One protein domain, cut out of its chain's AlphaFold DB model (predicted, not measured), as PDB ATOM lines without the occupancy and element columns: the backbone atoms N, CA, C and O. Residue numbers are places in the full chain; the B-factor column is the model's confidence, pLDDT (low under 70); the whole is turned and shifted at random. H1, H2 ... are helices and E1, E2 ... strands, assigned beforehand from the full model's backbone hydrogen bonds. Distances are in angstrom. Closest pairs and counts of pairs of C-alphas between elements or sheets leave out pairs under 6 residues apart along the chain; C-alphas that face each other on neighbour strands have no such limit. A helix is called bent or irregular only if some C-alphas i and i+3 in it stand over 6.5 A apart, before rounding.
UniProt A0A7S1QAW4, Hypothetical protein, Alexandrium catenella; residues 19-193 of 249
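Overview. This is residues 19 to 193 of the 249 residues of the protein "Hypothetical protein" of Alexandrium catenella (UniProt A0A7S1QAW4). What shape does the printed part take? Two antiparallel sheets, E5 E4 E7 E2 E9 and E1 E8 E3 E6, lie face to face as a sandwich with strands at 12 degrees; H1 and H2 cover the first sheet's other face, and residues 121 to 131 stick out as a free loop. The chain is wound as a jelly roll, one long hairpin wound over both sheets, pairing E1 with E8, E2 with E7, E3 with E6 and E4 with E5. What is it made of? The printed part has 175 residues, with two named helices and nine named strands in the order E1 E2 E3 E4 H1 H2 E5 E6 E7 E8 E9, mostly strand. How large is it? It is compact, with a radius of gyration of the C-alphas of 17.0 A, yet elongated in outline, spanning 58 by 35 by 32 A.

Along the chain. Where do the first elements run? E1 is residues 22 to 26, from C-alpha 22 at (44.779, -20.886, 0.042). E2 is residues 34 to 43, 27.2 A long, E3 residues 53 to 63, 30.9 A, and E4 residues 72 to 82, 31.5 A. What follows? H1 is residues 85 to 92, H2 residues 97 to 105, E5 residues 109 to 117, 24.2 A, and E6 residues 139 to 147, 26.2 A. E7, residues 152 to 165, 34.3 A, bends by 84 degrees at residue 162. E8 is residues 173 to 180, 22.8 A, and E9 residues 182 to 187, ending at C-alpha 187 (42.933, -23.145, -7.343).

Arrangement. What joins the larger sheet? Within hydrogen-bond range are N 109 and O 80 of E5 and E4, 3.1 A, N 77 and O 159 of E4 and E7, 2.9 A, N 38 and O 156 of E2 and E7, 2.9 A, and N 40 and O 186 of E2 and E9, 2.9 A. What of the other sheet? N 23 and O 177 of E1 and E8, 2.9 A, N 58 and O 178 of E3 and E8, 2.8 A, and N 57 and O 144 of E3 and E6, 2.8 A, are within range. Where are the helices? In two layers, helices on one face of a sheet, H1 and H2 are on the larger sheet at heights of 9.7 A and 9.0 A; Phe 81 of E4 and Trp 88 of H1 have the closest C-alphas of the two, 5.4 A. H2 is irregular, with C-alphas 98 and 101 8.1 A apart; O i to N i+4 pairs within range are 2 of 4 in H1 and 3 of 5 in H2.

Size, cuts and confidence. How far does it reach? The two C-alphas farthest apart, those of Arg 47 and Gly 122, are 58.6 A apart, and the printed part has no cut. Which link is long? The link E5 to E6, 21 residues, is long. Where is confidence low? The mean pLDDT of the printed part is 81.1, and 36 residues are under 70, among them residues 117 to 136.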
ATOM      1  N   LEU A  19      47.519 -12.317   2.759       56.22
ATOM      2  CA  LEU A  19      47.556 -13.610   2.082       56.22
ATOM      3  C   LEU A  19      48.042 -14.801   2.916       56.22
ATOM      4  O   LEU A  19      49.190 -15.209   2.803       56.22
ATOM      5  N   ASP A  20      47.122 -15.449   3.636       66.06
ATOM      6  CA  ASP A  20      47.188 -16.901   3.871       66.06
ATOM      7  C   ASP A  20      46.927 -17.577   2.506       66.06
ATOM      8  O   ASP A  20      45.776 -17.582   2.051       66.06
ATOM      9  N   PRO A  21      47.958 -18.041   1.764       80.44
ATOM     10  CA  PRO A  21      47.753 -18.590   0.435       80.44
ATOM     11  C   PRO A  21      46.895 -19.839   0.549       80.44
ATOM     12  O   PRO A  21      47.271 -20.831   1.168       80.44
ATOM     13  N   GLY A  22      45.729 -19.803  -0.070       85.62
ATOM     14  CA  GLY A  22      44.779 -20.886   0.042       85.62
ATOM     15  C   GLY A  22      43.769 -20.875  -1.081       85.62
ATOM     16  O   GLY A  22      43.691 -19.944  -1.882       85.62
ATOM     17  N   PHE A  23      43.014 -21.955  -1.145       90.25
ATOM     18  CA  PHE A  23      41.933 -22.132  -2.094       90.25
ATOM     19  C   PHE A  23      40.890 -23.071  -1.498       90.25
ATOM     20  O   PHE A  23      41.173 -23.870  -0.603       90.25
ATOM     21  N   GLU A  24      39.669 -22.968  -1.991       92.75
ATOM     22  CA  GLU A  24      38.552 -23.803  -1.571       92.75
ATOM     23  C   GLU A  24      37.765 -24.282  -2.787       92.75
ATOM     24  O   GLU A  24      37.898 -23.744  -3.888       92.75
ATOM     25  N   GLY A  25      36.981 -25.333  -2.592       92.38
ATOM     26  CA  GLY A  25      36.147 -25.898  -3.638       92.38
ATOM     27  C   GLY A  25      35.200 -26.958  -3.104       92.38
ATOM     28  O   GLY A  25      35.074 -27.158  -1.895       92.38
ATOM     29  N   ILE A  26      34.515 -27.630  -4.023       92.12
ATOM     30  CA  ILE A  26      33.511 -28.653  -3.721       92.12
ATOM     31  C   ILE A  26      34.070 -30.013  -4.131       92.12
ATOM     32  O   ILE A  26      34.679 -30.148  -5.194       92.12
ATOM     33  N   VAL A  27      33.885 -31.020  -3.278       91.94
ATOM     34  CA  VAL A  27      34.227 -32.406  -3.605       91.94
ATOM     35  C   VAL A  27      33.163 -32.951  -4.566       91.94
ATOM     36  O   VAL A  27      31.980 -32.889  -4.226       91.94
ATOM     37  N   PRO A  28      33.539 -33.491  -5.742       90.06
ATOM     38  CA  PRO A  28      32.587 -34.122  -6.654       90.06
ATOM     39  C   PRO A  28      31.812 -35.233  -5.947       90.06
ATOM     40  O   PRO A  28      32.391 -36.028  -5.207       90.06
ATOM     41  N   ALA A  29      30.502 -35.284  -6.162       85.94
ATOM     42  CA  ALA A  29      29.629 -36.289  -5.549       85.94
ATOM     43  C   ALA A  29      28.733 -37.008  -6.560       85.94
ATOM     44  O   ALA A  29      28.134 -38.035  -6.247       85.94
ATOM     45  N   ASP A  30      28.646 -36.468  -7.769       85.69
ATOM     46  CA  ASP A  30      28.044 -37.065  -8.953       85.69
ATOM     47  C   ASP A  30      28.956 -38.122  -9.598       85.69
ATOM     48  O   ASP A  30      28.474 -39.080 -10.206       85.69
ATOM     49  N   GLU A  31      30.269 -38.005  -9.400       86.88
ATOM     50  CA  GLU A  31      31.262 -38.952  -9.897       86.88
ATOM     51  C   GLU A  31      31.667 -39.975  -8.829       86.88
ATOM     52  O   GLU A  31      32.264 -39.646  -7.806       86.88
ATOM     53  N   ARG A  32      31.405 -41.261  -9.101       88.25
ATOM     54  CA  ARG A  32      31.829 -42.367  -8.219       88.25
ATOM     55  C   ARG A  32      33.345 -42.540  -8.178       88.25
ATOM     56  O   ARG A  32      33.893 -43.014  -7.191       88.25
ATOM     57  N   PHE A  33      34.014 -42.230  -9.280       90.62
ATOM     58  CA  PHE A  33      35.455 -42.374  -9.428       90.62
ATOM     59  C   PHE A  33      35.979 -41.149 -10.154       90.62
ATOM     60  O   PHE A  33      35.621 -40.937 -11.309       90.62
ATOM     61  N   PHE A  34      36.834 -40.376  -9.492       93.19
ATOM     62  CA  PHE A  34      37.379 -39.144 -10.052       93.19
ATOM     63  C   PHE A  34      38.814 -38.913  -9.592       93.19
ATOM     64  O   PHE A  34      39.225 -39.371  -8.526       93.19
ATOM     65  N   LEU A  35      39.567 -38.165 -10.399       92.44
ATOM     66  CA  LEU A  35      40.888 -37.649 -10.053       92.44
ATOM     67  C   LEU A  35      40.977 -36.177 -10.460       92.44
ATOM     68  O   LEU A  35      41.186 -35.857 -11.632       92.44
ATOM     69  N   HIS A  36      40.821 -35.277  -9.495       92.06
ATOM     70  CA  HIS A  36      40.737 -33.839  -9.744       92.06
ATOM     71  C   HIS A  36      41.963 -33.126  -9.195       92.06
ATOM     72  O   HIS A  36      42.239 -33.187  -8.001       92.06
ATOM     73  N   HIS A  37      42.688 -32.412 -10.054       92.31
ATOM     74  CA  HIS A  37      43.718 -31.478  -9.610       92.31
ATOM     75  C   HIS A  37      43.032 -30.246  -9.009       92.31
ATOM     76  O   HIS A  37      42.386 -29.483  -9.728       92.31
ATOM     77  N   ILE A  38      43.158 -30.074  -7.694       92.56
ATOM     78  CA  ILE A  38      42.401 -29.074  -6.928       92.56
ATOM     79  C   ILE A  38      43.144 -27.754  -6.748       92.56
ATOM     80  O   ILE A  38      42.519 -26.770  -6.358       92.56
ATOM     81  N   GLY A  39      44.442 -27.713  -7.056       92.00
ATOM     82  CA  GLY A  39      45.254 -26.506  -6.954       92.00
ATOM     83  C   GLY A  39      46.676 -26.783  -6.494       92.00
ATOM     84  O   GLY A  39      47.162 -27.914  -6.541       92.00
ATOM     85  N   GLY A  40      47.350 -25.741  -6.030       91.94
ATOM     86  CA  GLY A  40      48.673 -25.869  -5.446       91.94
ATOM     87  C   GLY A  40      49.113 -24.643  -4.666       91.94
ATOM     88  O   GLY A  40      48.455 -23.603  -4.674       91.94
ATOM     89  N   ILE A  41      50.213 -24.808  -3.943       91.56
ATOM     90  CA  ILE A  41      50.810 -23.801  -3.075       91.56
ATOM     91  C   ILE A  41      52.312 -23.786  -3.315       91.56
ATOM     92  O   ILE A  41      52.961 -24.819  -3.453       91.56
ATOM     93  N   CYS A  42      52.865 -22.586  -3.385       89.94
ATOM     94  CA  CYS A  42      54.292 -22.368  -3.443       89.94
ATOM     95  C   CYS A  42      54.855 -22.181  -2.033       89.94
ATOM     96  O   CYS A  42      54.345 -21.351  -1.282       89.94
ATOM     97  N   PHE A  43      55.949 -22.863  -1.708       89.06
ATOM     98  CA  PHE A  43      56.711 -22.618  -0.486       89.06
ATOM     99  C   PHE A  43      58.097 -22.065  -0.803       89.06
ATOM    100  O   PHE A  43      58.694 -22.367  -1.839       89.06
ATOM    101  N   GLY A  44      58.593 -21.220   0.100       85.12
ATOM    102  CA  GLY A  44      59.935 -20.659   0.026       85.12
ATOM    103  C   GLY A  44      61.021 -21.672   0.375       85.12
ATOM    104  O   GLY A  44      60.800 -22.877   0.420       85.12
ATOM    105  N   ARG A  45      62.219 -21.159   0.645       83.00
ATOM    106  CA  ARG A  45      63.359 -21.942   1.135       83.00
ATOM    107  C   ARG A  45      63.795 -21.435   2.501       83.00
ATOM    108  O   ARG A  45      63.749 -20.229   2.738       83.00
ATOM    109  N   LYS A  46      64.332 -22.316   3.342       72.38
ATOM    110  CA  LYS A  46      65.144 -21.915   4.497       72.38
ATOM    111  C   LYS A  46      66.607 -22.254   4.237       72.38
ATOM    112  O   LYS A  46      66.932 -23.340   3.767       72.38
ATOM    113  N   ARG A  47      67.496 -21.294   4.517       63.84
ATOM    114  CA  ARG A  47      68.958 -21.481   4.435       63.84
ATOM    115  C   ARG A  47      69.558 -22.038   5.723       63.84
ATOM    116  O   ARG A  47      70.653 -22.584   5.687       63.84
ATOM    117  N   ILE A  48      68.864 -21.869   6.846       65.50
ATOM    118  CA  ILE A  48      69.345 -22.285   8.160       65.50
ATOM    119  C   ILE A  48      69.084 -23.788   8.314       65.50
ATOM    120  O   ILE A  48      67.937 -24.224   8.284       65.50
ATOM    121  N   GLU A  49      70.147 -24.581   8.466       61.06
ATOM    122  CA  GLU A  49      70.059 -26.050   8.520       61.06
ATOM    123  C   GLU A  49      69.415 -26.588   9.806       61.06
ATOM    124  O   GLU A  49      68.967 -27.733   9.828       61.06
ATOM    125  N   THR A  50      69.342 -25.782  10.870       65.25
ATOM    126  CA  THR A  50      68.807 -26.204  12.175       65.25
ATOM    127  C   THR A  50      67.278 -26.307  12.213       65.25
ATOM    128  O   THR A  50      66.755 -27.014  13.070       65.25
ATOM    129  N   ASP A  51      66.563 -25.675  11.274       65.75
ATOM    130  CA  ASP A  51      65.120 -25.850  11.072       65.75
ATOM    131  C   ASP A  51      64.767 -25.713   9.582       65.75
ATOM    132  O   ASP A  51      64.627 -24.609   9.055       65.75
ATOM    133  N   SER A  52      64.622 -26.845   8.891       72.00
ATOM    134  CA  SER A  52      64.303 -26.892   7.458       72.00
ATOM    135  C   SER A  52      62.816 -26.694   7.147       72.00
ATOM    136  O   SER A  52      62.445 -26.732   5.972       72.00
ATOM    137  N   ILE A  53      61.951 -26.497   8.152       84.94
ATOM    138  CA  ILE A  53      60.510 -26.333   7.936       84.94
ATOM    139  C   ILE A  53      60.246 -24.946   7.352       84.94
ATOM    140  O   ILE A  53      60.422 -23.926   8.023       84.94
ATOM    141  N   VAL A  54      59.796 -24.910   6.102       85.75
ATOM    142  CA  VAL A  54      59.485 -23.667   5.380       85.75
ATOM    143  C   VAL A  54      58.024 -23.258   5.522       85.75
ATOM    144  O   VAL A  54      57.708 -22.086   5.365       85.75
ATOM    145  N   GLY A  55      57.141 -24.200   5.857       89.38
ATOM    146  CA  GLY A  55      55.717 -23.941   6.024       89.38
ATOM    147  C   GLY A  55      54.911 -25.205   6.299       89.38
ATOM    148  O   GLY A  55      55.459 -26.273   6.580       89.38
ATOM    149  N   GLU A  56      53.593 -25.075   6.230       92.62
ATOM    150  CA  GLU A  56      52.653 -26.165   6.476       92.62
ATOM    151  C   GLU A  56      51.467 -26.072   5.514       92.62
ATOM    152  O   GLU A  56      50.830 -25.029   5.398       92.62
ATOM    153  N   LEU A  57      51.150 -27.179   4.847       92.81
ATOM    154  CA  LEU A  57      49.884 -27.361   4.149       92.81
ATOM    155  C   LEU A  57      48.832 -27.802   5.160       92.81
ATOM    156  O   LEU A  57      48.952 -28.873   5.752       92.81
ATOM    157  N   ARG A  58      47.792 -26.996   5.336       94.00
ATOM    158  CA  ARG A  58      46.598 -27.339   6.105       94.00
ATOM    159  C   ARG A  58      45.478 -27.664   5.147       94.00
ATOM    160  O   ARG A  58      45.122 -26.846   4.301       94.00
ATOM    161  N   PHE A  59      44.934 -28.855   5.290       92.31
ATOM    162  CA  PHE A  59      43.852 -29.337   4.462       92.31
ATOM    163  C   PHE A  59      42.658 -29.670   5.346       92.31
ATOM    164  O   PHE A  59      42.805 -30.328   6.374       92.31
ATOM    165  N   GLU A  60      41.482 -29.219   4.936       92.44
ATOM    166  CA  GLU A  60      40.228 -29.405   5.648       92.44
ATOM    167  C   GLU A  60      39.140 -29.826   4.658       92.44
ATOM    168  O   GLU A  60      39.014 -29.236   3.587       92.44
ATOM    169  N   ILE A  61      38.344 -30.830   5.017       90.88
ATOM    170  CA  ILE A  61      37.093 -31.175   4.338       90.88
ATOM    171  C   ILE A  61      35.970 -31.084   5.347       90.88
ATOM    172  O   ILE A  61      36.072 -31.652   6.433       90.88
ATOM    173  N   SER A  62      34.890 -30.412   4.972       89.94
ATOM    174  CA  SER A  62      33.728 -30.226   5.832       89.94
ATOM    175  C   SER A  62      32.432 -30.441   5.062       89.94
ATOM    176  O   SER A  62      32.314 -30.049   3.901       89.94
ATOM    177  N   ALA A  63      31.442 -31.047   5.715       85.00
ATOM    178  CA  ALA A  63      30.064 -31.015   5.239       85.00
ATOM    179  C   ALA A  63      29.381 -29.762   5.808       85.00
ATOM    180  O   ALA A  63      29.061 -29.704   6.999       85.00
ATOM    181  N   ALA A  64      29.180 -28.744   4.968       70.06
ATOM    182  CA  ALA A  64      28.663 -27.451   5.403       70.06
ATOM    183  C   ALA A  64      27.323 -27.587   6.153       70.06
ATOM    184  O   ALA A  64      26.395 -28.264   5.703       70.06
ATOM    185  N   GLY A  65      27.220 -26.920   7.308       66.56
ATOM    186  CA  GLY A  65      25.976 -26.823   8.076       66.56
ATOM    187  C   GLY A  65      25.585 -28.076   8.867       66.56
ATOM    188  O   GLY A  65      24.431 -28.179   9.284       66.56
ATOM    189  N   ARG A  66      26.503 -29.029   9.095       68.06
ATOM    190  CA  ARG A  66      26.236 -30.211   9.931       68.06
ATOM    191  C   ARG A  66      27.240 -30.382  11.061       68.06
ATOM    192  O   ARG A  66      28.427 -30.157  10.893       68.06
ATOM    193  N   ALA A  67      26.732 -30.840  12.204       65.19
ATOM    194  CA  ALA A  67      27.538 -31.264  13.350       65.19
ATOM    195  C   ALA A  67      27.840 -32.774  13.338       65.19
ATOM    196  O   ALA A  67      28.707 -33.237  14.071       65.19
ATOM    197  N   GLN A  68      27.111 -33.550  12.530       68.00
ATOM    198  CA  GLN A  68      27.253 -35.004  12.470       68.00
ATOM    199  C   GLN A  68      28.197 -35.439  11.343       68.00
ATOM    200  O   GLN A  68      28.225 -34.785  10.295       68.00
ATOM    201  N   PRO A  69      28.887 -36.579  11.511       70.94
ATOM    202  CA  PRO A  69      29.621 -37.231  10.442       70.94
ATOM    203  C   PRO A  69      28.785 -37.479   9.197       70.94
ATOM    204  O   PRO A  69      27.597 -37.810   9.240       70.94
ATOM    205  N   TRP A  70      29.464 -37.365   8.073       77.38
ATOM    206  CA  TRP A  70      28.980 -37.663   6.748       77.38
ATOM    207  C   TRP A  70      28.984 -39.184   6.572       77.38
ATOM    208  O   TRP A  70      29.858 -39.895   7.070       77.38
ATOM    209  N   LYS A  71      27.938 -39.682   5.920       80.19
ATOM    210  CA  LYS A  71      27.676 -41.100   5.665       80.19
ATOM    211  C   LYS A  71      27.705 -41.349   4.162       80.19
ATOM    212  O   LYS A  71      27.630 -40.398   3.381       80.19
ATOM    213  N   GLY A  72      27.830 -42.610   3.776       83.00
ATOM    214  CA  GLY A  72      27.857 -43.017   2.378       83.00
ATOM    215  C   GLY A  72      28.738 -44.236   2.157       83.00
ATOM    216  O   GLY A  72      29.006 -45.007   3.076       83.00
ATOM    217  N   HIS A  73      29.223 -44.385   0.936       85.94
ATOM    218  CA  HIS A  73      30.121 -45.458   0.537       85.94
ATOM    219  C   HIS A  73      31.369 -44.892  -0.145       85.94
ATOM    220  O   HIS A  73      31.308 -43.839  -0.777       85.94
ATOM    221  N   GLY A  74      32.490 -45.599  -0.024       87.81
ATOM    222  CA  GLY A  74      33.722 -45.300  -0.746       87.81
ATOM    223  C   GLY A  74      34.750 -44.522   0.057       87.81
ATOM    224  O   GLY A  74      34.648 -44.334   1.271       87.81
ATOM    225  N   GLU A  75      35.788 -44.098  -0.648       88.12
ATOM    226  CA  GLU A  75      37.004 -43.560  -0.058       88.12
ATOM    227  C   GLU A  75      37.422 -42.285  -0.777       88.12
ATOM    228  O   GLU A  75      37.300 -42.164  -1.998       88.12
ATOM    229  N   LEU A  76      37.930 -41.334  -0.002       90.44
ATOM    230  CA  LEU A  76      38.470 -40.086  -0.505       90.44
ATOM    231  C   LEU A  76      39.917 -39.954  -0.055       90.44
ATOM    232  O   LEU A  76      40.236 -40.116   1.128       90.44
ATOM    233  N   TYR A  77      40.779 -39.625  -1.006       92.06
ATOM    234  CA  TYR A  77      42.207 -39.445  -0.802       92.06
ATOM    235  C   TYR A  77      42.644 -38.058  -1.252       92.06
ATOM    236  O   TYR A  77      42.107 -37.501  -2.213       92.06
ATOM    237  N   VAL A  78      43.673 -37.539  -0.588       93.38
ATOM    238  CA  VAL A  78      44.461 -36.406  -1.071       93.38
ATOM    239  C   VAL A  78      45.812 -36.920  -1.536       93.38
ATOM    240  O   VAL A  78      46.514 -37.615  -0.797       93.38
ATOM    241  N   LEU A  79      46.167 -36.548  -2.761       94.44
ATOM    242  CA  LEU A  79      47.483 -36.747  -3.352       94.44
ATOM    243  C   LEU A  79      48.194 -35.398  -3.410       94.44
ATOM    244  O   LEU A  79      47.611 -34.405  -3.848       94.44
ATOM    245  N   VAL A  80      49.451 -35.368  -2.990       94.75
ATOM    246  CA  VAL A  80      50.292 -34.176  -3.023       94.75
ATOM    247  C   VAL A  80      51.570 -34.491  -3.792       94.75
ATOM    248  O   VAL A  80      52.218 -35.507  -3.544       94.75
ATOM    249  N   PHE A  81      51.927 -33.610  -4.719       93.25
ATOM    250  CA  PHE A  81      53.079 -33.726  -5.603       93.25
ATOM    251  C   PHE A  81      53.937 -32.476  -5.464       93.25
ATOM    252  O   PHE A  81      53.438 -31.372  -5.674       93.25
ATOM    253  N   ASP A  82      55.216 -32.623  -5.158       91.56
ATOM    254  CA  ASP A  82      56.162 -31.543  -5.434       91.56
ATOM    255  C   ASP A  82      56.412 -31.418  -6.952       91.56
ATOM    256  O   ASP A  82      55.989 -32.248  -7.767       91.56
ATOM    257  N   ASP A  83      57.075 -30.337  -7.347       88.25
ATOM    258  CA  ASP A  83      57.356 -30.000  -8.740       88.25
ATOM    259  C   ASP A  83      58.526 -30.764  -9.369       88.25
ATOM    260  O   ASP A  83      58.930 -30.445 -10.492       88.25
ATOM    261  N   GLU A  84      59.070 -31.780  -8.695       86.19
ATOM    262  CA  GLU A  84      60.170 -32.553  -9.248       86.19
ATOM    263  C   GLU A  84      59.749 -33.369 -10.482       86.19
ATOM    264  O   GLU A  84      58.602 -33.829 -10.591       86.19
ATOM    265  N   PRO A  85      60.681 -33.607 -11.427       86.50
ATOM    266  CA  PRO A  85      60.404 -34.401 -12.622       86.50
ATOM    267  C   PRO A  85      59.849 -35.799 -12.321       86.50
ATOM    268  O   PRO A  85      58.982 -36.273 -13.049       86.50
ATOM    269  N   GLN A  86      60.314 -36.447 -11.250       88.06
ATOM    270  CA  GLN A  86      59.846 -37.769 -10.823       88.06
ATOM    271  C   GLN A  86      58.438 -37.774 -10.213       88.06
ATOM    272  O   GLN A  86      57.819 -38.834 -10.185       88.06
ATOM    273  N   HIS A  87      57.933 -36.628  -9.749       89.81
ATOM    274  CA  HIS A  87      56.619 -36.513  -9.119       89.81
ATOM    275  C   HIS A  87      55.641 -35.839 -10.076       89.81
ATOM    276  O   HIS A  87      55.130 -36.498 -10.986       89.81
ATOM    277  N   TRP A  88      55.397 -34.530  -9.939       89.69
ATOM    278  CA  TRP A  88      54.445 -33.838 -10.805       89.69
ATOM    279  C   TRP A  88      54.821 -33.919 -12.286       89.69
ATOM    280  O   TRP A  88      53.935 -34.088 -13.121       89.69
ATOM    281  N   GLY A  89      56.114 -33.839 -12.627       85.06
ATOM    282  CA  GLY A  89      56.558 -33.920 -14.022       85.06
ATOM    283  C   GLY A  89      56.103 -35.213 -14.708       85.06
ATOM    284  O   GLY A  89      55.529 -35.175 -15.799       85.06
ATOM    285  N   ALA A  90      56.289 -36.350 -14.038       87.69
ATOM    286  CA  ALA A  90      55.843 -37.652 -14.509       87.69
ATOM    287  C   ALA A  90      54.313 -37.790 -14.441       87.69
ATOM    288  O   ALA A  90      53.689 -38.180 -15.430       87.69
ATOM    289  N   ALA A  91      53.703 -37.431 -13.309       89.75
ATOM    290  CA  ALA A  91      52.270 -37.584 -13.067       89.75
ATOM    291  C   ALA A  91      51.415 -36.787 -14.065       89.75
ATOM    292  O   ALA A  91      50.456 -37.313 -14.633       89.75
ATOM    293  N   HIS A  92      51.797 -35.539 -14.346       87.44
ATOM    294  CA  HIS A  92      51.083 -34.656 -15.264       87.44
ATOM    295  C   HIS A  92      50.981 -35.232 -16.684       87.44
ATOM    296  O   HIS A  92      49.957 -35.073 -17.345       87.44
ATOM    297  N   SER A  93      52.009 -35.952 -17.149       85.75
ATOM    298  CA  SER A  93      52.029 -36.549 -18.494       85.75
ATOM    299  C   SER A  93      51.015 -37.684 -18.697       85.75
ATOM    300  O   SER A  93      50.705 -38.042 -19.830       85.75
ATOM    301  N   MET A  94      50.487 -38.244 -17.606       88.44
ATOM    302  CA  MET A  94      49.564 -39.380 -17.612       88.44
ATOM    303  C   MET A  94      48.329 -39.127 -16.746       88.44
ATOM    304  O   MET A  94      47.760 -40.067 -16.189       88.44
ATOM    305  N   TRP A  95      47.928 -37.856 -16.620       89.19
ATOM    306  CA  TRP A  95      46.830 -37.423 -15.759       89.19
ATOM    307  C   TRP A  95      45.472 -37.942 -16.249       89.19
ATOM    308  O   TRP A  95      44.748 -37.277 -16.990       89.19
ATOM    309  N   GLN A  96      45.138 -39.167 -15.858       87.75
ATOM    310  CA  GLN A  96      43.918 -39.865 -16.242       87.75
ATOM    311  C   GLN A  96      43.408 -40.692 -15.064       87.75
ATOM    312  O   GLN A  96      44.189 -41.358 -14.383       87.75
ATOM    313  N   VAL A  97      42.087 -40.711 -14.858       85.50
ATOM    314  CA  VAL A  97      41.465 -41.426 -13.729       85.50
ATOM    315  C   VAL A  97      41.805 -42.921 -13.724       85.50
ATOM    316  O   VAL A  97      42.087 -43.480 -12.671       85.50
ATOM    317  N   GLY A  98      41.897 -43.569 -14.892       86.75
ATOM    318  CA  GLY A  98      42.273 -44.988 -14.999       86.75
ATOM    319  C   GLY A  98      43.696 -45.306 -14.517       86.75
ATOM    320  O   GLY A  98      43.993 -46.452 -14.194       86.75
ATOM    321  N   MET A  99      44.566 -44.297 -14.416       88.25
ATOM    322  CA  MET A  99      45.963 -44.424 -13.990       88.25
ATOM    323  C   MET A  99      46.171 -44.070 -12.510       88.25
ATOM    324  O   MET A  99      47.314 -43.952 -12.068       88.25
ATOM    325  N   TRP A 100      45.096 -43.916 -11.726       87.62
ATOM    326  CA  TRP A 100      45.155 -43.401 -10.352       87.62
ATOM    327  C   TRP A 100      46.142 -44.141  -9.442       87.62
ATOM    328  O   TRP A 100      46.815 -43.496  -8.646       87.62
ATOM    329  N   ARG A 101      46.283 -45.470  -9.578       89.56
ATOM    330  CA  ARG A 101      47.236 -46.260  -8.771       89.56
ATOM    331  C   ARG A 101      48.667 -45.796  -9.005       89.56
ATOM    332  O   ARG A 101      49.386 -45.486  -8.065       89.56
ATOM    333  N   ARG A 102      49.039 -45.659 -10.279       89.62
ATOM    334  CA  ARG A 102      50.362 -45.176 -10.675       89.62
ATOM    335  C   ARG A 102      50.567 -43.716 -10.276       89.62
ATOM    336  O   ARG A 102      51.662 -43.348  -9.879       89.62
ATOM    337  N   LEU A 103      49.524 -42.892 -10.352       88.88
ATOM    338  CA  LEU A 103      49.579 -41.495  -9.911       88.88
ATOM    339  C   LEU A 103      49.741 -41.380  -8.389       88.88
ATOM    340  O   LEU A 103      50.473 -40.510  -7.929       88.88
ATOM    341  N   ALA A 104      49.137 -42.282  -7.611       89.38
ATOM    342  CA  ALA A 104      49.359 -42.368  -6.171       89.38
ATOM    343  C   ALA A 104      50.804 -42.784  -5.843       89.38
ATOM    344  O   ALA A 104      51.402 -42.206  -4.938       89.38
ATOM    345  N   ASP A 105      51.396 -43.706  -6.607       90.06
ATOM    346  CA  ASP A 105      52.803 -44.102  -6.437       90.06
ATOM    347  C   ASP A 105      53.795 -42.978  -6.791       90.06
ATOM    348  O   ASP A 105      54.891 -42.926  -6.237       90.06
ATOM    349  N   LEU A 106      53.417 -42.073  -7.701       91.25
ATOM    350  CA  LEU A 106      54.206 -40.891  -8.080       91.25
ATOM    351  C   LEU A 106      53.979 -39.687  -7.152       91.25
ATOM    352  O   LEU A 106      54.621 -38.653  -7.331       91.25
ATOM    353  N   SER A 107      53.051 -39.780  -6.198       92.12
ATOM    354  CA  SER A 107      52.797 -38.695  -5.251       92.12
ATOM    355  C   SER A 107      53.892 -38.629  -4.187       92.12
ATOM    356  O   SER A 107      54.300 -39.648  -3.629       92.12
ATOM    357  N   SER A 108      54.340 -37.415  -3.863       91.88
ATOM    358  CA  SER A 108      55.255 -37.169  -2.742       91.88
ATOM    359  C   SER A 108      54.586 -37.519  -1.407       91.88
ATOM    360  O   SER A 108      55.239 -37.946  -0.453       91.88
ATOM    361  N   PHE A 109      53.264 -37.343  -1.336       89.81
ATOM    362  CA  PHE A 109      52.451 -37.697  -0.185       89.81
ATOM    363  C   PHE A 109      51.047 -38.133  -0.611       89.81
ATOM    364  O   PHE A 109      50.409 -37.494  -1.446       89.81
ATOM    365  N   CYS A 110      50.542 -39.190   0.023       89.56
ATOM    366  CA  CYS A 110      49.179 -39.674  -0.155       89.56
ATOM    367  C   CYS A 110      48.554 -39.990   1.205       89.56
ATOM    368  O   CYS A 110      49.146 -40.709   2.016       89.56
ATOM    369  N   ALA A 111      47.344 -39.482   1.437       86.75
ATOM    370  CA  ALA A 111      46.578 -39.752   2.648       86.75
ATOM    371  C   ALA A 111      45.109 -40.018   2.332       86.75
ATOM    372  O   ALA A 111      44.499 -39.323   1.521       86.75
ATOM    373  N   GLN A 112      44.533 -41.007   3.016       85.50
ATOM    374  CA  GLN A 112      43.087 -41.186   3.065       85.50
ATOM    375  C   GLN A 112      42.505 -40.128   4.001       85.50
ATOM    376  O   GLN A 112      42.897 -40.048   5.165       85.50
ATOM    377  N   VAL A 113      41.590 -39.316   3.484       82.88
ATOM    378  CA  VAL A 113      40.956 -38.220   4.229       82.88
ATOM    379  C   VAL A 113      39.547 -38.562   4.674       82.88
ATOM    380  O   VAL A 113      39.078 -38.031   5.672       82.88
ATOM    381  N   ALA A 114      38.869 -39.468   3.975       80.81
ATOM    382  CA  ALA A 114      37.595 -39.991   4.430       80.81
ATOM    383  C   ALA A 114      37.391 -41.420   3.950       80.81
ATOM    384  O   ALA A 114      37.793 -41.796   2.848       80.81
ATOM    385  N   GLN A 115      36.722 -42.194   4.790       81.38
ATOM    386  CA  GLN A 115      36.226 -43.513   4.456       81.38
ATOM    387  C   GLN A 115      34.770 -43.568   4.891       81.38
ATOM    388  O   GLN A 115      34.458 -43.511   6.082       81.38
ATOM    389  N   LEU A 116      33.876 -43.608   3.911       77.75
ATOM    390  CA  LEU A 116      32.448 -43.684   4.145       77.75
ATOM    391  C   LEU A 116      32.028 -45.144   4.070       77.75
ATOM    392  O   LEU A 116      32.326 -45.850   3.104       77.75
ATOM    393  N   TRP A 117      31.338 -45.611   5.108       68.31
ATOM    394  CA  TRP A 117      30.750 -46.937   5.062       68.31
ATOM    395  C   TRP A 117      29.388 -46.996   5.734       68.31
ATOM    396  O   TRP A 117      29.266 -47.103   6.954       68.31
ATOM    397  N   THR A 118      28.366 -46.993   4.895       63.22
ATOM    398  CA  THR A 118      27.027 -47.463   5.210       63.22
ATOM    399  C   THR A 118      26.866 -48.814   4.505       63.22
ATOM    400  O   THR A 118      27.118 -48.885   3.298       63.22
ATOM    401  N   PRO A 119      26.496 -49.900   5.210       53.66
ATOM    402  CA  PRO A 119      26.214 -51.166   4.553       53.66
ATOM    403  C   PRO A 119      25.116 -50.950   3.507       53.66
ATOM    404  O   PRO A 119      24.030 -50.476   3.837       53.66
ATOM    405  N   LEU A 120      25.410 -51.285   2.252       54.38
ATOM    406  CA  LEU A 120      24.390 -51.416   1.219       54.38
ATOM    407  C   LEU A 120      23.592 -52.686   1.551       54.38
ATOM    408  O   LEU A 120      24.148 -53.786   1.535       54.38
ATOM    409  N   ASP A 121      22.333 -52.497   1.946       49.34
ATOM    410  CA  ASP A 121      21.291 -53.514   2.135       49.34
ATOM    411  C   ASP A 121      21.759 -54.867   2.695       49.34
ATOM    412  O   ASP A 121      22.024 -55.816   1.961       49.34
ATOM    413  N   GLY A 122      21.824 -54.973   4.029       45.19
ATOM    414  CA  GLY A 122      21.790 -56.253   4.756       45.19
ATOM    415  C   GLY A 122      22.922 -57.256   4.486       45.19
ATOM    416  O   GLY A 122      22.891 -58.361   5.027       45.19
ATOM    417  N   SER A 123      23.923 -56.907   3.679       46.34
ATOM    418  CA  SER A 123      25.012 -57.811   3.321       46.34
ATOM    419  C   SER A 123      26.143 -57.756   4.355       46.34
ATOM    420  O   SER A 123      26.842 -56.754   4.526       46.34
ATOM    421  N   ASN A 124      26.333 -58.869   5.069       41.94
ATOM    422  CA  ASN A 124      27.505 -59.113   5.909       41.94
ATOM    423  C   ASN A 124      28.723 -59.359   5.011       41.94
ATOM    424  O   ASN A 124      29.040 -60.497   4.669       41.94
ATOM    425  N   ILE A 125      29.400 -58.290   4.603       50.12
ATOM    426  CA  ILE A 125      30.655 -58.404   3.860       50.12
ATOM    427  C   ILE A 125      31.789 -58.670   4.858       50.12
ATOM    428  O   ILE A 125      32.135 -57.818   5.679       50.12
ATOM    429  N   ILE A 126      32.369 -59.869   4.775       42.12
ATOM    430  CA  ILE A 126      33.590 -60.268   5.486       42.12
ATOM    431  C   ILE A 126      34.749 -59.419   4.943       42.12
ATOM    432  O   ILE A 126      35.037 -59.445   3.748       42.12
ATOM    433  N   ARG A 127      35.402 -58.646   5.817       53.41
ATOM    434  CA  ARG A 127      36.484 -57.719   5.456       53.41
ATOM    435  C   ARG A 127      37.863 -58.310   5.730       53.41
ATOM    436  O   ARG A 127      38.138 -58.752   6.842       53.41
ATOM    437  N   SER A 128      38.750 -58.211   4.741       42.25
ATOM    438  CA  SER A 128      40.199 -58.299   4.932       42.25
ATOM    439  C   SER A 128      40.754 -56.901   5.202       42.25
ATOM    440  O   SER A 128      40.688 -56.044   4.332       42.25
ATOM    441  N   GLY A 129      41.334 -56.698   6.387       41.75
ATOM    442  CA  GLY A 129      42.254 -55.590   6.660       41.75
ATOM    443  C   GLY A 129      41.631 -54.321   7.249       41.75
ATOM    444  O   GLY A 129      41.209 -53.437   6.520       41.75
ATOM    445  N   GLY A 130      41.697 -54.205   8.583       48.19
ATOM    446  CA  GLY A 130      41.439 -52.977   9.347       48.19
ATOM    447  C   GLY A 130      39.959 -52.610   9.467       48.19
ATOM    448  O   GLY A 130      39.266 -52.464   8.474       48.19
ATOM    449  N   ASN A 131      39.458 -52.437  10.693       45.91
ATOM    450  CA  ASN A 131      38.122 -51.875  10.896       45.91
ATOM    451  C   ASN A 131      38.146 -50.407  10.446       45.91
ATOM    452  O   ASN A 131      38.827 -49.609  11.098       45.91
ATOM    453  N   PRO A 132      37.445 -50.032   9.364       51.84
ATOM    454  CA  PRO A 132      37.409 -48.647   8.939       51.84
ATOM    455  C   PRO A 132      36.655 -47.830   9.985       51.84
ATOM    456  O   PRO A 132      35.548 -48.191  10.393       51.84
ATOM    457  N   VAL A 133      37.281 -46.756  10.459       54.81
ATOM    458  CA  VAL A 133      36.680 -45.847  11.437       54.81
ATOM    459  C   VAL A 133      36.062 -44.702  10.638       54.81
ATOM    460  O   VAL A 133      36.820 -43.922  10.061       54.81
ATOM    461  N   PRO A 134      34.721 -44.597  10.554       58.41
ATOM    462  CA  PRO A 134      34.089 -43.465   9.885       58.41
ATOM    463  C   PRO A 134      34.544 -42.152  10.542       58.41
ATOM    464  O   PRO A 134      34.930 -42.168  11.720       58.41
ATOM    465  N   PRO A 135      34.494 -41.013   9.821       61.47
ATOM    466  CA  PRO A 135      34.796 -39.715  10.410       61.47
ATOM    467  C   PRO A 135      34.002 -39.555  11.710       61.47
ATOM    468  O   PRO A 135      32.800 -39.803  11.734       61.47
ATOM    469  N   LYS A 136      34.666 -39.210  12.818       64.44
ATOM    470  CA  LYS A 136      33.966 -38.934  14.086       64.44
ATOM    471  C   LYS A 136      33.337 -37.546  14.094       64.44
ATOM    472  O   LYS A 136      32.368 -37.319  14.813       64.44
ATOM    473  N   ASP A 137      33.852 -36.679  13.230       72.94
ATOM    474  CA  ASP A 137      33.526 -35.268  13.148       72.94
ATOM    475  C   ASP A 137      32.981 -34.921  11.754       72.94
ATOM    476  O   ASP A 137      33.270 -35.588  10.755       72.94
ATOM    477  N   ALA A 138      32.182 -33.854  11.677       79.06
ATOM    478  CA  ALA A 138      31.686 -33.305  10.410       79.06
ATOM    479  C   ALA A 138      32.798 -32.685   9.543       79.06
ATOM    480  O   ALA A 138      32.610 -32.481   8.342       79.06
ATOM    481  N   THR A 139      33.946 -32.416  10.166       84.56
ATOM    482  CA  THR A 139      35.135 -31.850   9.545       84.56
ATOM    483  C   THR A 139      36.309 -32.794   9.751       84.56
ATOM    484  O   THR A 139      36.588 -33.202  10.874       84.56
ATOM    485  N   VAL A 140      37.019 -33.114   8.673       85.94
ATOM    486  CA  VAL A 140      38.302 -33.814   8.736       85.94
ATOM    487  C   VAL A 140      39.393 -32.845   8.330       85.94
ATOM    488  O   VAL A 140      39.307 -32.228   7.271       85.94
ATOM    489  N   SER A 141      40.430 -32.729   9.152       87.69
ATOM    490  CA  SER A 141      41.592 -31.907   8.845       87.69
ATOM    491  C   SER A 141      42.891 -32.676   9.026       87.69
ATOM    492  O   SER A 141      43.007 -33.572   9.866       87.69
ATOM    493  N   PHE A 142      43.885 -32.334   8.215       86.00
ATOM    494  CA  PHE A 142      45.251 -32.789   8.408       86.00
ATOM    495  C   PHE A 142      46.238 -31.704   8.000       86.00
ATOM    496  O   PHE A 142      45.959 -30.855   7.150       86.00
ATOM    497  N   ASN A 143      47.424 -31.786   8.595       90.00
ATOM    498  CA  ASN A 143      48.500 -30.842   8.365       90.00
ATOM    499  C   ASN A 143      49.728 -31.593   7.847       90.00
ATOM    500  O   ASN A 143      50.154 -32.585   8.444       90.00
ATOM    501  N   LEU A 144      50.314 -31.103   6.761       90.44
ATOM    502  CA  LEU A 144      51.561 -31.600   6.195       90.44
ATOM    503  C   LEU A 144      52.627 -30.513   6.324       90.44
ATOM    504  O   LEU A 144      52.549 -29.466   5.687       90.44
ATOM    505  N   ARG A 145      53.640 -30.767   7.152       91.69
ATOM    506  CA  ARG A 145      54.795 -29.871   7.283       91.69
ATOM    507  C   ARG A 145      55.680 -29.990   6.053       91.69
ATOM    508  O   ARG A 145      56.058 -31.095   5.673       91.69
ATOM    509  N   ILE A 146      56.042 -28.849   5.483       89.62
ATOM    510  CA  ILE A 146      56.853 -28.759   4.275       89.62
ATOM    511  C   ILE A 146      58.276 -28.394   4.668       89.62
ATOM    512  O   ILE A 146      58.510 -27.404   5.366       89.62
ATOM    513  N   GLN A 147      59.224 -29.221   4.238       88.44
ATOM    514  CA  GLN A 147      60.646 -29.025   4.482       88.44
ATOM    515  C   GLN A 147      61.361 -28.862   3.158       88.44
ATOM    516  O   GLN A 147      61.374 -29.787   2.351       88.44
ATOM    517  N   GLU A 148      61.970 -27.700   2.942       82.62
ATOM    518  CA  GLU A 148      62.543 -27.374   1.643       82.62
ATOM    519  C   GLU A 148      63.844 -26.593   1.747       82.62
ATOM    520  O   GLU A 148      63.983 -25.629   2.503       82.62
ATOM    521  N   LYS A 149      64.788 -26.984   0.891       81.25
ATOM    522  CA  LYS A 149      66.039 -26.247   0.657       81.25
ATOM    523  C   LYS A 149      65.927 -25.276  -0.520       81.25
ATOM    524  O   LYS A 149      66.755 -24.375  -0.668       81.25
ATOM    525  N   PHE A 150      64.904 -25.448  -1.350       80.75
ATOM    526  CA  PHE A 150      64.663 -24.667  -2.555       80.75
ATOM    527  C   PHE A 150      63.206 -24.230  -2.597       80.75
ATOM    528  O   PHE A 150      62.335 -24.898  -2.060       80.75
ATOM    529  N   THR A 151      62.940 -23.102  -3.241       85.31
ATOM    530  CA  THR A 151      61.566 -22.671  -3.483       85.31
ATOM    531  C   THR A 151      60.888 -23.678  -4.411       85.31
ATOM    532  O   THR A 151      61.417 -23.932  -5.495       85.31
ATOM    533  N   ARG A 152      59.741 -24.229  -4.001       86.38
ATOM    534  CA  ARG A 152      59.032 -25.282  -4.742       86.38
ATOM    535  C   ARG A 152      57.535 -25.080  -4.803       86.38
ATOM    536  O   ARG A 152      56.920 -24.523  -3.892       86.38
ATOM    537  N   GLN A 153      56.955 -25.601  -5.876       89.38
ATOM    538  CA  GLN A 153      55.515 -25.745  -6.037       89.38
ATOM    539  C   GLN A 153      55.058 -27.113  -5.537       89.38
ATOM    540  O   GLN A 153      55.561 -28.143  -5.968       89.38
ATOM    541  N   TRP A 154      54.051 -27.102  -4.674       92.50
ATOM    542  CA  TRP A 154      53.355 -28.281  -4.186       92.50
ATOM    543  C   TRP A 154      51.946 -28.294  -4.772       92.50
ATOM    544  O   TRP A 154      51.180 -27.349  -4.604       92.50
ATOM    545  N   ARG A 155      51.608 -29.348  -5.502       92.81
ATOM    546  CA  ARG A 155      50.344 -29.528  -6.220       92.81
ATOM    547  C   ARG A 155      49.499 -30.571  -5.530       92.81
ATOM    548  O   ARG A 155      50.016 -31.572  -5.047       92.81
ATOM    549  N   LEU A 156      48.199 -30.332  -5.493       94.19
ATOM    550  CA  LEU A 156      47.249 -31.151  -4.764       94.19
ATOM    551  C   LEU A 156      46.189 -31.702  -5.708       94.19
ATOM    552  O   LEU A 156      45.703 -31.015  -6.612       94.19
ATOM    553  N   ALA A 157      45.786 -32.939  -5.454       93.94
ATOM    554  CA  ALA A 157      44.671 -33.574  -6.125       93.94
ATOM    555  C   ALA A 157      43.805 -34.373  -5.157       93.94
ATOM    556  O   ALA A 157      44.288 -34.901  -4.155       93.94
ATOM    557  N   LEU A 158      42.522 -34.472  -5.493       94.62
ATOM    558  CA  LEU A 158      41.574 -35.363  -4.845       94.62
ATOM    559  C   LEU A 158      41.343 -36.593  -5.705       94.62
ATOM    560  O   LEU A 158      41.156 -36.480  -6.917       94.62
ATOM    561  N   LEU A 159      41.318 -37.745  -5.053       93.81
ATOM    562  CA  LEU A 159      40.992 -39.029  -5.653       93.81
ATOM    563  C   LEU A 159      39.806 -39.632  -4.901       93.81
ATOM    564  O   LEU A 159      39.920 -39.937  -3.713       93.81
ATOM    565  N   GLY A 160      38.689 -39.813  -5.602       92.94
ATOM    566  CA  GLY A 160      37.533 -40.562  -5.115       92.94
ATOM    567  C   GLY A 160      37.555 -41.994  -5.644       92.94
ATOM    568  O   GLY A 160      37.678 -42.201  -6.852       92.94
ATOM    569  N   VAL A 161      37.423 -42.980  -4.754       90.31
ATOM    570  CA  VAL A 161      37.329 -44.410  -5.089       90.31
ATOM    571  C   VAL A 161      35.985 -44.935  -4.592       90.31
ATOM    572  O   VAL A 161      35.739 -45.012  -3.391       90.31
ATOM    573  N   ASP A 162      35.102 -45.257  -5.536       89.00
ATOM    574  CA  ASP A 162      33.692 -45.582  -5.304       89.00
ATOM    575  C   ASP A 162      32.958 -44.597  -4.375       89.00
ATOM    576  O   ASP A 162      32.117 -44.980  -3.560       89.00
ATOM    577  N   TRP A 163      33.314 -43.320  -4.506       90.50
ATOM    578  CA  TRP A 163      32.868 -42.197  -3.702       90.50
ATOM    579  C   TRP A 163      31.379 -41.910  -3.905       90.50
ATOM    580  O   TRP A 163      30.945 -41.483  -4.974       90.50
ATOM    581  N   ARG A 164      30.573 -42.173  -2.878       90.06
ATOM    582  CA  ARG A 164      29.115 -41.998  -2.886       90.06
ATOM    583  C   ARG A 164      28.648 -41.488  -1.528       90.06
ATOM    584  O   ARG A 164      28.190 -42.283  -0.703       90.06
ATOM    585  N   PRO A 165      28.784 -40.185  -1.259       87.50
ATOM    586  CA  PRO A 165      28.218 -39.594  -0.059       87.50
ATOM    587  C   PRO A 165      26.688 -39.692  -0.089       87.50
ATOM    588  O   PRO A 165      26.069 -39.694  -1.155       87.50
ATOM    589  N   ASP A 166      26.063 -39.752   1.085       85.44
ATOM    590  CA  ASP A 166      24.606 -39.736   1.197       85.44
ATOM    591  C   ASP A 166      24.024 -38.497   0.495       85.44
ATOM    592  O   ASP A 166      24.547 -37.386   0.625       85.44
ATOM    593  N   ALA A 167      22.876 -38.658  -0.173       81.75
ATOM    594  CA  ALA A 167      22.222 -37.594  -0.948       81.75
ATOM    595  C   ALA A 167      22.006 -36.293  -0.150       81.75
ATOM    596  O   ALA A 167      22.014 -35.199  -0.703       81.75
ATOM    597  N   SER A 168      21.859 -36.407   1.173       77.25
ATOM    598  CA  SER A 168      21.646 -35.269   2.067       77.25
ATOM    599  C   SER A 168      22.880 -34.373   2.280       77.25
ATOM    600  O   SER A 168      22.740 -33.280   2.832       77.25
ATOM    601  N   VAL A 169      24.071 -34.829   1.871       77.62
ATOM    602  CA  VAL A 169      25.345 -34.089   1.957       77.62
ATOM    603  C   VAL A 169      26.113 -34.039   0.635       77.62
ATOM    604  O   VAL A 169      27.059 -33.264   0.546       77.62
ATOM    605  N   ALA A 170      25.704 -34.796  -0.390       75.94
ATOM    606  CA  ALA A 170      26.407 -34.918  -1.669       75.94
ATOM    607  C   ALA A 170      26.858 -33.572  -2.268       75.94
ATOM    608  O   ALA A 170      28.003 -33.437  -2.673       75.94
ATOM    609  N   HIS A 171      26.019 -32.537  -2.236       78.50
ATOM    610  CA  HIS A 171      26.359 -31.231  -2.822       78.50
ATOM    611  C   HIS A 171      26.959 -30.214  -1.836       78.50
ATOM    612  O   HIS A 171      27.206 -29.073  -2.212       78.50
ATOM    613  N   ASN A 172      27.207 -30.616  -0.585       83.69
ATOM    614  CA  ASN A 172      27.618 -29.721   0.506       83.69
ATOM    615  C   ASN A 172      28.984 -30.080   1.109       83.69
ATOM    616  O   ASN A 172      29.363 -29.510   2.133       83.69
ATOM    617  N   ILE A 173      29.708 -31.035   0.521       89.19
ATOM    618  CA  ILE A 173      31.053 -31.398   0.969       89.19
ATOM    619  C   ILE A 173      32.042 -30.465   0.281       89.19
ATOM    620  O   ILE A 173      32.293 -30.571  -0.920       89.19
ATOM    621  N   SER A 174      32.598 -29.539   1.051       92.19
ATOM    622  CA  SER A 174      33.608 -28.597   0.592       92.19
ATOM    623  C   SER A 174      34.980 -28.975   1.127       92.19
ATOM    624  O   SER A 174      35.112 -29.586   2.190       92.19
ATOM    625  N   TYR A 175      36.011 -28.597   0.384       92.88
ATOM    626  CA  TYR A 175      37.388 -28.651   0.840       92.88
ATOM    627  C   TYR A 175      37.966 -27.242   0.924       92.88
ATOM    628  O   TYR A 175      37.602 -26.345   0.161       92.88
ATOM    629  N   ARG A 176      38.922 -27.071   1.830       94.12
ATOM    630  CA  ARG A 176      39.717 -25.864   1.992       94.12
ATOM    631  C   ARG A 176      41.173 -26.253   2.188       94.12
ATOM    632  O   ARG A 176      41.497 -27.113   3.002       94.12
ATOM    633  N   VAL A 177      42.049 -25.587   1.453       93.88
ATOM    634  CA  VAL A 177      43.497 -25.769   1.521       93.88
ATOM    635  C   VAL A 177      44.136 -24.435   1.857       93.88
ATOM    636  O   VAL A 177      43.776 -23.414   1.273       93.88
ATOM    637  N   ARG A 178      45.079 -24.444   2.795       93.69
ATOM    638  CA  ARG A 178      45.844 -23.271   3.225       93.69
ATOM    639  C   ARG A 178      47.318 -23.615   3.350       93.69
ATOM    640  O   ARG A 178      47.668 -24.716   3.766       93.69
ATOM    641  N   GLY A 179      48.176 -22.674   2.999       91.69
ATOM    642  CA  GLY A 179      49.622 -22.786   3.075       91.69
ATOM    643  C   GLY A 179      50.144 -21.828   4.118       91.69
ATOM    644  O   GLY A 179      50.472 -20.690   3.804       91.69
ATOM    645  N   VAL A 180      50.283 -22.284   5.354       90.94
ATOM    646  CA  VAL A 180      50.889 -21.462   6.401       90.94
ATOM    647  C   VAL A 180      52.351 -21.226   6.040       90.94
ATOM    648  O   VAL A 180      53.098 -22.185   5.832       90.94
ATOM    649  N   ASN A 181      52.744 -19.954   5.957       88.19
ATOM    650  CA  ASN A 181      54.036 -19.500   5.425       88.19
ATOM    651  C   ASN A 181      54.282 -19.892   3.952       88.19
ATOM    652  O   ASN A 181      55.426 -19.955   3.497       88.19
ATOM    653  N   GLY A 182      53.221 -20.177   3.192       87.00
ATOM    654  CA  GLY A 182      53.310 -20.275   1.742       87.00
ATOM    655  C   GLY A 182      53.540 -18.894   1.122       87.00
ATOM    656  O   GLY A 182      53.138 -17.871   1.669       87.00
ATOM    657  N   LEU A 183      54.174 -18.863  -0.046       84.00
ATOM    658  CA  LEU A 183      54.412 -17.630  -0.799       84.00
ATOM    659  C   LEU A 183      53.219 -17.253  -1.683       84.00
ATOM    660  O   LEU A 183      52.964 -16.079  -1.930       84.00
ATOM    661  N   SER A 184      52.521 -18.254  -2.220       85.56
ATOM    662  CA  SER A 184      51.351 -18.069  -3.079       85.56
ATOM    663  C   SER A 184      50.546 -19.363  -3.189       85.56
ATOM    664  O   SER A 184      51.078 -20.451  -2.967       85.56
ATOM    665  N   GLY A 185      49.264 -19.255  -3.540       86.62
ATOM    666  CA  GLY A 185      48.370 -20.391  -3.769       86.62
ATOM    667  C   GLY A 185      47.514 -20.176  -5.013       86.62
ATOM    668  O   GLY A 185      47.269 -19.037  -5.408       86.62
ATOM    669  N   TRP A 186      47.084 -21.263  -5.651       87.75
ATOM    670  CA  TRP A 186      46.182 -21.226  -6.802       87.75
ATOM    671  C   TRP A 186      45.185 -22.381  -6.748       87.75
ATOM    672  O   TRP A 186      45.537 -23.499  -6.377       87.75
ATOM    673  N   ALA A 187      43.946 -22.114  -7.157       88.56
ATOM    674  CA  ALA A 187      42.933 -23.145  -7.343       88.56
ATOM    675  C   ALA A 187      43.181 -23.947  -8.635       88.56
ATOM    676  O   ALA A 187      43.825 -23.477  -9.578       88.56
ATOM    677  N   GLY A 188      42.677 -25.178  -8.674       79.25
ATOM    678  CA  GLY A 188      42.708 -26.051  -9.846       79.25
ATOM    679  C   GLY A 188      41.760 -25.607 -10.968       79.25
ATOM    680  O   GLY A 188      40.860 -24.798 -10.760       79.25
ATOM    681  N   GLY A 189      41.970 -26.141 -12.176       66.81
ATOM    682  CA  GLY A 189      41.178 -25.859 -13.380       66.81
ATOM    683  C   GLY A 189      41.791 -26.478 -14.648       66.81
ATOM    684  O   GLY A 189      42.898 -27.019 -14.597       66.81
ATOM    685  N   VAL A 190      41.082 -26.385 -15.786       47.47
ATOM    686  CA  VAL A 190      41.447 -27.001 -17.091       47.47
ATOM    687  C   VAL A 190      42.787 -26.478 -17.645       47.47
ATOM    688  O   VAL A 190      43.462 -27.160 -18.408       47.47
ATOM    689  N   THR A 191      43.229 -25.299 -17.204       45.50
ATOM    690  CA  THR A 191      44.519 -24.683 -17.553       45.50
ATOM    691  C   THR A 191      45.384 -24.515 -16.303       45.50
ATOM    692  O   THR A 191      45.696 -23.395 -15.903       45.50
ATOM    693  N   SER A 192      45.747 -25.630 -15.662       50.34
ATOM    694  CA  SER A 192      46.501 -25.760 -14.396       50.34
ATOM    695  C   SER A 192      47.971 -25.295 -14.445       50.34
ATOM    696  O   SER A 192      48.867 -25.837 -13.780       50.34
ATOM    697  N   THR A 193      48.228 -24.254 -15.223       52.28
ATOM    698  CA  THR A 193      49.410 -23.411 -15.108       52.28
ATOM    699  C   THR A 193      49.208 -22.499 -13.895       52.28
ATOM    700  O   THR A 193      48.163 -21.850 -13.815       52.28
TER     701      THR A 193